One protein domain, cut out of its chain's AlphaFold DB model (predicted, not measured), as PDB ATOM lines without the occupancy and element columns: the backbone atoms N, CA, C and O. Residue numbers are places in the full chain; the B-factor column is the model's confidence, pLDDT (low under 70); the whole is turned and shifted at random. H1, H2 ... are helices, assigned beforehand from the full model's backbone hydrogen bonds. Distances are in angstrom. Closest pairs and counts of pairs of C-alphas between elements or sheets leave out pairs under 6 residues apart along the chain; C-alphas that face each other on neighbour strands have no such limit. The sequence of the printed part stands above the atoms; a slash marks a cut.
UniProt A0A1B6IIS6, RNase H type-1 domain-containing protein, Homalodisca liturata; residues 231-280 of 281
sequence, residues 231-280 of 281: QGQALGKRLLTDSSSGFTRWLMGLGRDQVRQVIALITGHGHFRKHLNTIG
ATOM      1  N   GLN A 231     121.251  81.741  79.342       88.06
ATOM      2  CA  GLN A 231     121.019  81.945  80.781       88.06
ATOM      3  C   GLN A 231     120.336  83.305  81.055       88.06
ATOM      4  O   GLN A 231     120.641  84.306  80.411       88.06
ATOM      5  N   GLY A 232     119.388  83.368  81.998       85.75
ATOM      6  CA  GLY A 232     118.698  84.617  82.366       85.75
ATOM      7  C   GLY A 232     117.585  85.056  81.398       85.75
ATOM      8  O   GLY A 232     117.035  84.246  80.651       85.75
ATOM      9  N   GLN A 233     117.207  86.342  81.457       83.88
ATOM     10  CA  GLN A 233     116.170  86.968  80.609       83.88
ATOM     11  C   GLN A 233     114.795  86.262  80.642       83.88
ATOM     12  O   GLN A 233     114.066  86.236  79.654       83.88
ATOM     13  N   ALA A 234     114.417  85.678  81.787       84.50
ATOM     14  CA  ALA A 234     113.225  84.831  81.912       84.50
ATOM     15  C   ALA A 234     111.916  85.531  81.499       84.50
ATOM     16  O   ALA A 234     111.072  84.924  80.840       84.50
ATOM     17  N   LEU A 235     111.753  86.811  81.861       84.50
ATOM     18  CA  LEU A 235     110.581  87.599  81.476       84.50
ATOM     19  C   LEU A 235     110.565  87.857  79.964       84.50
ATOM     20  O   LEU A 235     109.568  87.568  79.305       84.50
ATOM     21  N   GLY A 236     111.701  88.284  79.408       85.31
ATOM     22  CA  GLY A 236     111.858  88.518  77.976       85.31
ATOM     23  C   GLY A 236     111.556  87.275  77.149       85.31
ATOM     24  O   GLY A 236     110.850  87.366  76.157       85.31
ATOM     25  N   LYS A 237     111.988  86.090  77.585       86.31
ATOM     26  CA  LYS A 237     111.680  84.824  76.896       86.31
ATOM     27  C   LYS A 237     110.210  84.423  76.954       86.31
ATOM     28  O   LYS A 237     109.716  83.806  76.015       86.31
ATOM     29  N   ARG A 238     109.518  84.743  78.054       83.94
ATOM     30  CA  ARG A 238     108.074  84.500  78.190       83.94
ATOM     31  C   ARG A 238     107.258  85.423  77.291       83.94
ATOM     32  O   ARG A 238     106.227  84.996  76.789       83.94
ATOM     33  N   LEU A 239     107.710  86.663  77.111       83.31
ATOM     34  CA  LEU A 239     107.014  87.673  76.310       83.31
ATOM     35  C   LEU A 239     107.391  87.609  74.820       83.31
ATOM     36  O   LEU A 239     106.540  87.812  73.961       83.31
ATOM     37  N   LEU A 240     108.646  87.285  74.505       82.31
ATOM     38  CA  LEU A 240     109.183  87.144  73.150       82.31
ATOM     39  C   LEU A 240     109.417  85.666  72.832       82.31
ATOM     40  O   LEU A 240     110.547  85.172  72.843       82.31
ATOM     41  N   THR A 241     108.332  84.942  72.564       71.38
ATOM     42  CA  THR A 241     108.380  83.499  72.287       71.38
ATOM     43  C   THR A 241     108.924  83.165  70.894       71.38
ATOM     44  O   THR A 241     109.437  82.063  70.696       71.38
ATOM     45  N   ASP A 242     108.817  84.090  69.931       69.38
ATOM     46  CA  ASP A 242     109.385  83.966  68.581       69.38
ATOM     47  C   ASP A 242     109.622  85.346  67.928       69.38
ATOM     48  O   ASP A 242     109.118  86.377  68.377       69.38
ATOM     49  N   SER A 243     110.372  85.344  66.829       72.69
ATOM     50  CA  SER A 243     110.613  86.449  65.896       72.69
ATOM     51  C   SER A 243     109.344  86.838  65.112       72.69
ATOM     52  O   SER A 243     109.202  86.571  63.918       72.69
ATOM     53  N   SER A 244     108.379  87.459  65.797       79.38
ATOM     54  CA  SER A 244     107.132  87.934  65.184       79.38
ATOM     55  C   SER A 244     107.351  89.226  64.399       79.38
ATOM     56  O   SER A 244     107.576  90.292  64.969       79.38
ATOM     57  N   SER A 245     107.199  89.154  63.074       81.12
ATOM     58  CA  SER A 245     107.240  90.334  62.202       81.12
ATOM     59  C   SER A 245     106.123  91.336  62.513       81.12
ATOM     60  O   SER A 245     106.316  92.538  62.344       81.12
ATOM     61  N   GLY A 246     104.970  90.860  62.995       85.56
ATOM     62  CA  GLY A 246     103.870  91.710  63.448       85.56
ATOM     63  C   GLY A 246     104.234  92.491  64.706       85.56
ATOM     64  O   GLY A 246     104.036  93.702  64.748       85.56
ATOM     65  N   PHE A 247     104.846  91.821  65.687       85.06
ATOM     66  CA  PHE A 247     105.336  92.472  66.900       85.06
ATOM     67  C   PHE A 247     106.413  93.515  66.580       85.06
ATOM     68  O   PHE A 247     106.329  94.642  67.060       85.06
ATOM     69  N   THR A 248     107.372  93.184  65.707       86.62
ATOM     70  CA  THR A 248     108.386  94.146  65.247       86.62
ATOM     71  C   THR A 248     107.746  95.354  64.570       86.62
ATOM     72  O   THR A 248     108.103  96.484  64.885       86.62
ATOM     73  N   ARG A 249     106.785  95.146  63.661       90.69
ATOM     74  CA  ARG A 249     106.125  96.250  62.952       90.69
ATOM     75  C   ARG A 249     105.328  97.145  63.899       90.69
ATOM     76  O   ARG A 249     105.382  98.359  63.754       90.69
ATOM     77  N   TRP A 250     104.634  96.551  64.868       92.44
ATOM     78  CA  TRP A 250     103.947  97.295  65.921       92.44
ATOM     79  C   TRP A 250     104.933  98.129  66.746       92.44
ATOM     80  O   TRP A 250     104.729  99.329  66.882       92.44
ATOM     81  N   LEU A 251     106.039  97.531  67.204       89.25
ATOM     82  CA  LEU A 251     107.070  98.222  67.983       89.25
ATOM     83  C   LEU A 251     107.681  99.406  67.211       89.25
ATOM     84  O   LEU A 251     107.890 100.467  67.787       89.25
ATOM     85  N   MET A 252     107.924  99.236  65.906       90.31
ATOM     86  CA  MET A 252     108.445 100.287  65.021       90.31
ATOM     87  C   MET A 252     107.460 101.444  64.796       90.31
ATOM     88  O   MET A 252     107.886 102.523  64.396       90.31
ATOM     89  N   GLY A 253     106.161 101.229  65.025       93.75
ATOM     90  CA  GLY A 253     105.131 102.265  64.924       93.75
ATOM     91  C   GLY A 253     104.929 103.080  66.207       93.75
ATOM     92  O   GLY A 253     104.147 104.025  66.200       93.75
ATOM     93  N   LEU A 254     105.593 102.718  67.308       94.44
ATOM     94  CA  LEU A 254     105.462 103.405  68.591       94.44
ATOM     95  C   LEU A 254     106.393 104.619  68.694       94.44
ATOM     96  O   LEU A 254     107.493 104.642  68.139       94.44
ATOM     97  N   GLY A 255     105.984 105.607  69.494       95.94
ATOM     98  CA  GLY A 255     106.851 106.718  69.880       95.94
ATOM     99  C   GLY A 255     107.993 106.268  70.800       95.94
ATOM    100  O   GLY A 255     107.897 105.255  71.497       95.94
ATOM    101  N   ARG A 256     109.080 107.048  70.857       93.44
ATOM    102  CA  ARG A 256     110.303 106.710  71.614       93.44
ATOM    103  C   ARG A 256     110.038 106.345  73.082       93.44
ATOM    104  O   ARG A 256     110.599 105.366  73.574       93.44
ATOM    105  N   ASP A 257     109.174 107.090  73.768       92.31
ATOM    106  CA  ASP A 257     108.853 106.836  75.179       92.31
ATOM    107  C   ASP A 257     108.070 105.538  75.385       92.31
ATOM    108  O   ASP A 257     108.328 104.799  76.337       92.31
ATOM    109  N   GLN A 258     107.166 105.218  74.461       93.06
ATOM    110  CA  GLN A 258     106.407 103.970  74.478       93.06
ATOM    111  C   GLN A 258     107.329 102.775  74.221       93.06
ATOM    112  O   GLN A 258     107.280 101.794  74.961       93.06
ATOM    113  N   VAL A 259     108.238 102.877  73.241       92.31
ATOM    114  CA  VAL A 259     109.260 101.846  72.991       92.31
ATOM    115  C   VAL A 259     110.108 101.617  74.243       92.31
ATOM    116  O   VAL A 259     110.336 100.469  74.624       92.31
ATOM    117  N   ARG A 260     110.523 102.688  74.933       90.69
ATOM    118  CA  ARG A 260     111.282 102.581  76.188       90.69
ATOM    119  C   ARG A 260     110.513 101.800  77.256       90.69
ATOM    120  O   ARG A 260     111.090 100.913  77.880       90.69
ATOM    121  N   GLN A 261     109.230 102.104  77.455       91.06
ATOM    122  CA  GLN A 261     108.384 101.397  78.426       91.06
ATOM    123  C   GLN A 261     108.219  99.916  78.070       91.06
ATOM    124  O   GLN A 261     108.351  99.053  78.937       91.06
ATOM    125  N   VAL A 262     107.989  99.611  76.792       90.25
ATOM    126  CA  VAL A 262     107.849  98.235  76.302       90.25
ATOM    127  C   VAL A 262     109.147  97.449  76.490       90.25
ATOM    128  O   VAL A 262     109.112  96.329  76.996       90.25
ATOM    129  N   ILE A 263     110.306  98.027  76.158       88.38
ATOM    130  CA  ILE A 263     111.606  97.378  76.378       88.38
ATOM    131  C   ILE A 263     111.846  97.150  77.871       88.38
ATOM    132  O   ILE A 263     112.236  96.047  78.247       88.38
ATOM    133  N   ALA A 264     111.570  98.142  78.723       88.75
ATOM    134  CA  ALA A 264     111.713  98.011  80.172       88.75
ATOM    135  C   ALA A 264     110.833  96.886  80.736       88.75
ATOM    136  O   ALA A 264     111.286  96.113  81.580       88.75
ATOM    137  N   LEU A 265     109.599  96.745  80.237       88.75
ATOM    138  CA  LEU A 265     108.709  95.636  80.574       88.75
ATOM    139  C   LEU A 265     109.282  94.288  80.120       88.75
ATOM    140  O   LEU A 265     109.316  93.347  80.906       88.75
ATOM    141  N   ILE A 266     109.754  94.194  78.876       88.19
ATOM    142  CA  ILE A 266     110.276  92.949  78.295       88.19
ATOM    143  C   ILE A 266     111.520  92.467  79.034       88.19
ATOM    144  O   ILE A 266     111.619  91.293  79.390       88.19
ATOM    145  N   THR A 267     112.475  93.361  79.278       86.19
ATOM    146  CA  THR A 267     113.717  93.020  79.984       86.19
ATOM    147  C   THR A 267     113.496  92.896  81.490       86.19
ATOM    148  O   THR A 267     114.330  92.321  82.187       86.19
ATOM    149  N   GLY A 268     112.394  93.434  82.017       84.19
ATOM    150  CA  GLY A 268     112.141  93.551  83.450       84.19
ATOM    151  C   GLY A 268     112.989  94.623  84.142       84.19
ATOM    152  O   GLY A 268     113.076  94.602  85.366       84.19
ATOM    153  N   HIS A 269     113.609  95.535  83.384       83.31
ATOM    154  CA  HIS A 269     114.470  96.622  83.878       83.31
ATOM    155  C   HIS A 269     113.723  97.966  83.861       83.31
ATOM    156  O   HIS A 269     114.163  98.948  83.267       83.31
ATOM    157  N   GLY A 270     112.528  97.983  84.451       82.44
ATOM    158  CA  GLY A 270     111.717  99.187  84.647       82.44
ATOM    159  C   GLY A 270     111.520  99.498  86.127       82.44
ATOM    160  O   GLY A 270     112.028  98.782  86.984       82.44
ATOM    161  N   HIS A 271     110.714 100.515  86.439       81.56
ATOM    162  CA  HIS A 271     110.315 100.871  87.812       81.56
ATOM    163  C   HIS A 271     109.310  99.862  88.403       81.56
ATOM    164  O   HIS A 271     108.236 100.214  88.884       81.56
ATOM    165  N   PHE A 272     109.630  98.573  88.325       82.38
ATOM    166  CA  PHE A 272     108.861  97.496  88.928       82.38
ATOM    167  C   PHE A 272     109.449  97.186  90.299       82.38
ATOM    168  O   PHE A 272     110.666  97.076  90.431       82.38
ATOM    169  N   ARG A 273     108.594  96.941  91.297       78.44
ATOM    170  CA  ARG A 273     109.001  96.628  92.681       78.44
ATOM    171  C   ARG A 273     110.088  95.550  92.771       78.44
ATOM    172  O   ARG A 273     111.000  95.657  93.576       78.44
ATOM    173  N   LYS A 274     110.021  94.533  91.903       80.44
ATOM    174  CA  LYS A 274     111.044  93.484  91.800       80.44
ATOM    175  C   LYS A 274     112.413  94.032  91.376       80.44
ATOM    176  O   LYS A 274     113.417  93.637  91.957       80.44
ATOM    177  N   HIS A 275     112.459  94.884  90.353       80.00
ATOM    178  CA  HIS A 275     113.710  95.449  89.848       80.00
ATOM    179  C   HIS A 275     114.302  96.450  90.838       80.00
ATOM    180  O   HIS A 275     115.482  96.333  91.140       80.00
ATOM    181  N   LEU A 276     113.470  97.335  91.402       82.50
ATOM    182  CA  LEU A 276     113.863  98.303  92.434       82.50
ATOM    183  C   LEU A 276     114.514  97.601  93.642       82.50
ATOM    184  O   LEU A 276     115.683  97.855  93.925       82.50
ATOM    185  N   ASN A 277     113.864  96.565  94.192       83.56
ATOM    186  CA  ASN A 277     114.452  95.731  95.252       83.56
ATOM    187  C   ASN A 277     115.792  95.086  94.850       83.56
ATOM    188  O   ASN A 277     116.647  94.861  95.698       83.56
ATOM    189  N   THR A 278     115.974  94.736  93.572       80.50
ATOM    190  CA  THR A 278     117.216  94.103  93.090       80.50
ATOM    191  C   THR A 278     118.368  95.110  93.012       80.50
ATOM    192  O   THR A 278     119.520  94.719  93.173       80.50
ATOM    193  N   ILE A 279     118.072  96.392  92.773       85.44
ATOM    194  CA  ILE A 279     119.064  97.479  92.701       85.44
ATOM    195  C   ILE A 279     119.209  98.258  94.019       85.44
ATOM    196  O   ILE A 279     119.961  99.226  94.063       85.44
ATOM    197  N   GLY A 280     118.527  97.830  95.088       78.31
ATOM    198  CA  GLY A 280     118.657  98.405  96.431       78.31
ATOM    199  C   GLY A 280     117.822  99.666  96.689       78.31
ATOM    200  O   GLY A 280     118.183 100.439  97.573       78.31
TER     201      GLY A 280
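Overview. This is residues 231 to 280 of the 281 residues of the protein "RNase H type-1 domain-containing protein" of Homalodisca liturata (UniProt A0A1B6IIS6). Helices H1, H2 and H3 follow one another round a flat, loose, hollow triangle, closed where the last residues of H3 come back to H1. H4 lies off to one end, beyond the triangle, and touches no helix. The printed part has 50 residues with four named helices, in the order H1, H2, H3, H4, and no named strand; its class is all helix. It is loose, with a radius of gyration of the C-alphas of 12.2 A, and spans 36 by 26 by 12 A.

Along the chain. H1 is residues 234 to 239, 8.8 A from first to last C-alpha, and begins at C-alpha 234 at (113.225, 84.831, 81.912). H2 is residues 245 to 252, 10.4 A long. H3, the longest helix, is residues 256 to 267, 16.4 A long, and ends at C-alpha 267 at (113.717, 93.020, 79.984). H4 is residues 273 to 279, 10.1 A long, and ends at C-alpha 279 at (119.064, 97.479, 92.701).

Arrangement. H1 touches H3, which meets it with residues 266 to 267 alone; the closest C-alphas, of Gly 236 and Ile 266, are 4.7 A apart. Their lines stand at a steep tilt of 56 degrees, opposite ways. H2 and H3 are close but not clearly touching: their closest C-alphas, of Leu 251 and Val 259, are 6.6 A apart. They run opposite ways at a steep tilt of 50 degrees. H1 and H2 are apart, and H4 is apart from H1, H2 and H3. In H1, H2, H3 and H4 every O i to N i+4 pair is within hydrogen-bond range.

Size, cuts and confidence. The two C-alphas farthest apart, of Ser 245 and Gly 280, are 37.0 A apart. Residues 241 to 249, of which 245 to 249 belong to H2, stand free. The printed part has no cut, and its three links between helices are tight. The mean pLDDT of the printed part is 85.4, and residue 242 is under 70.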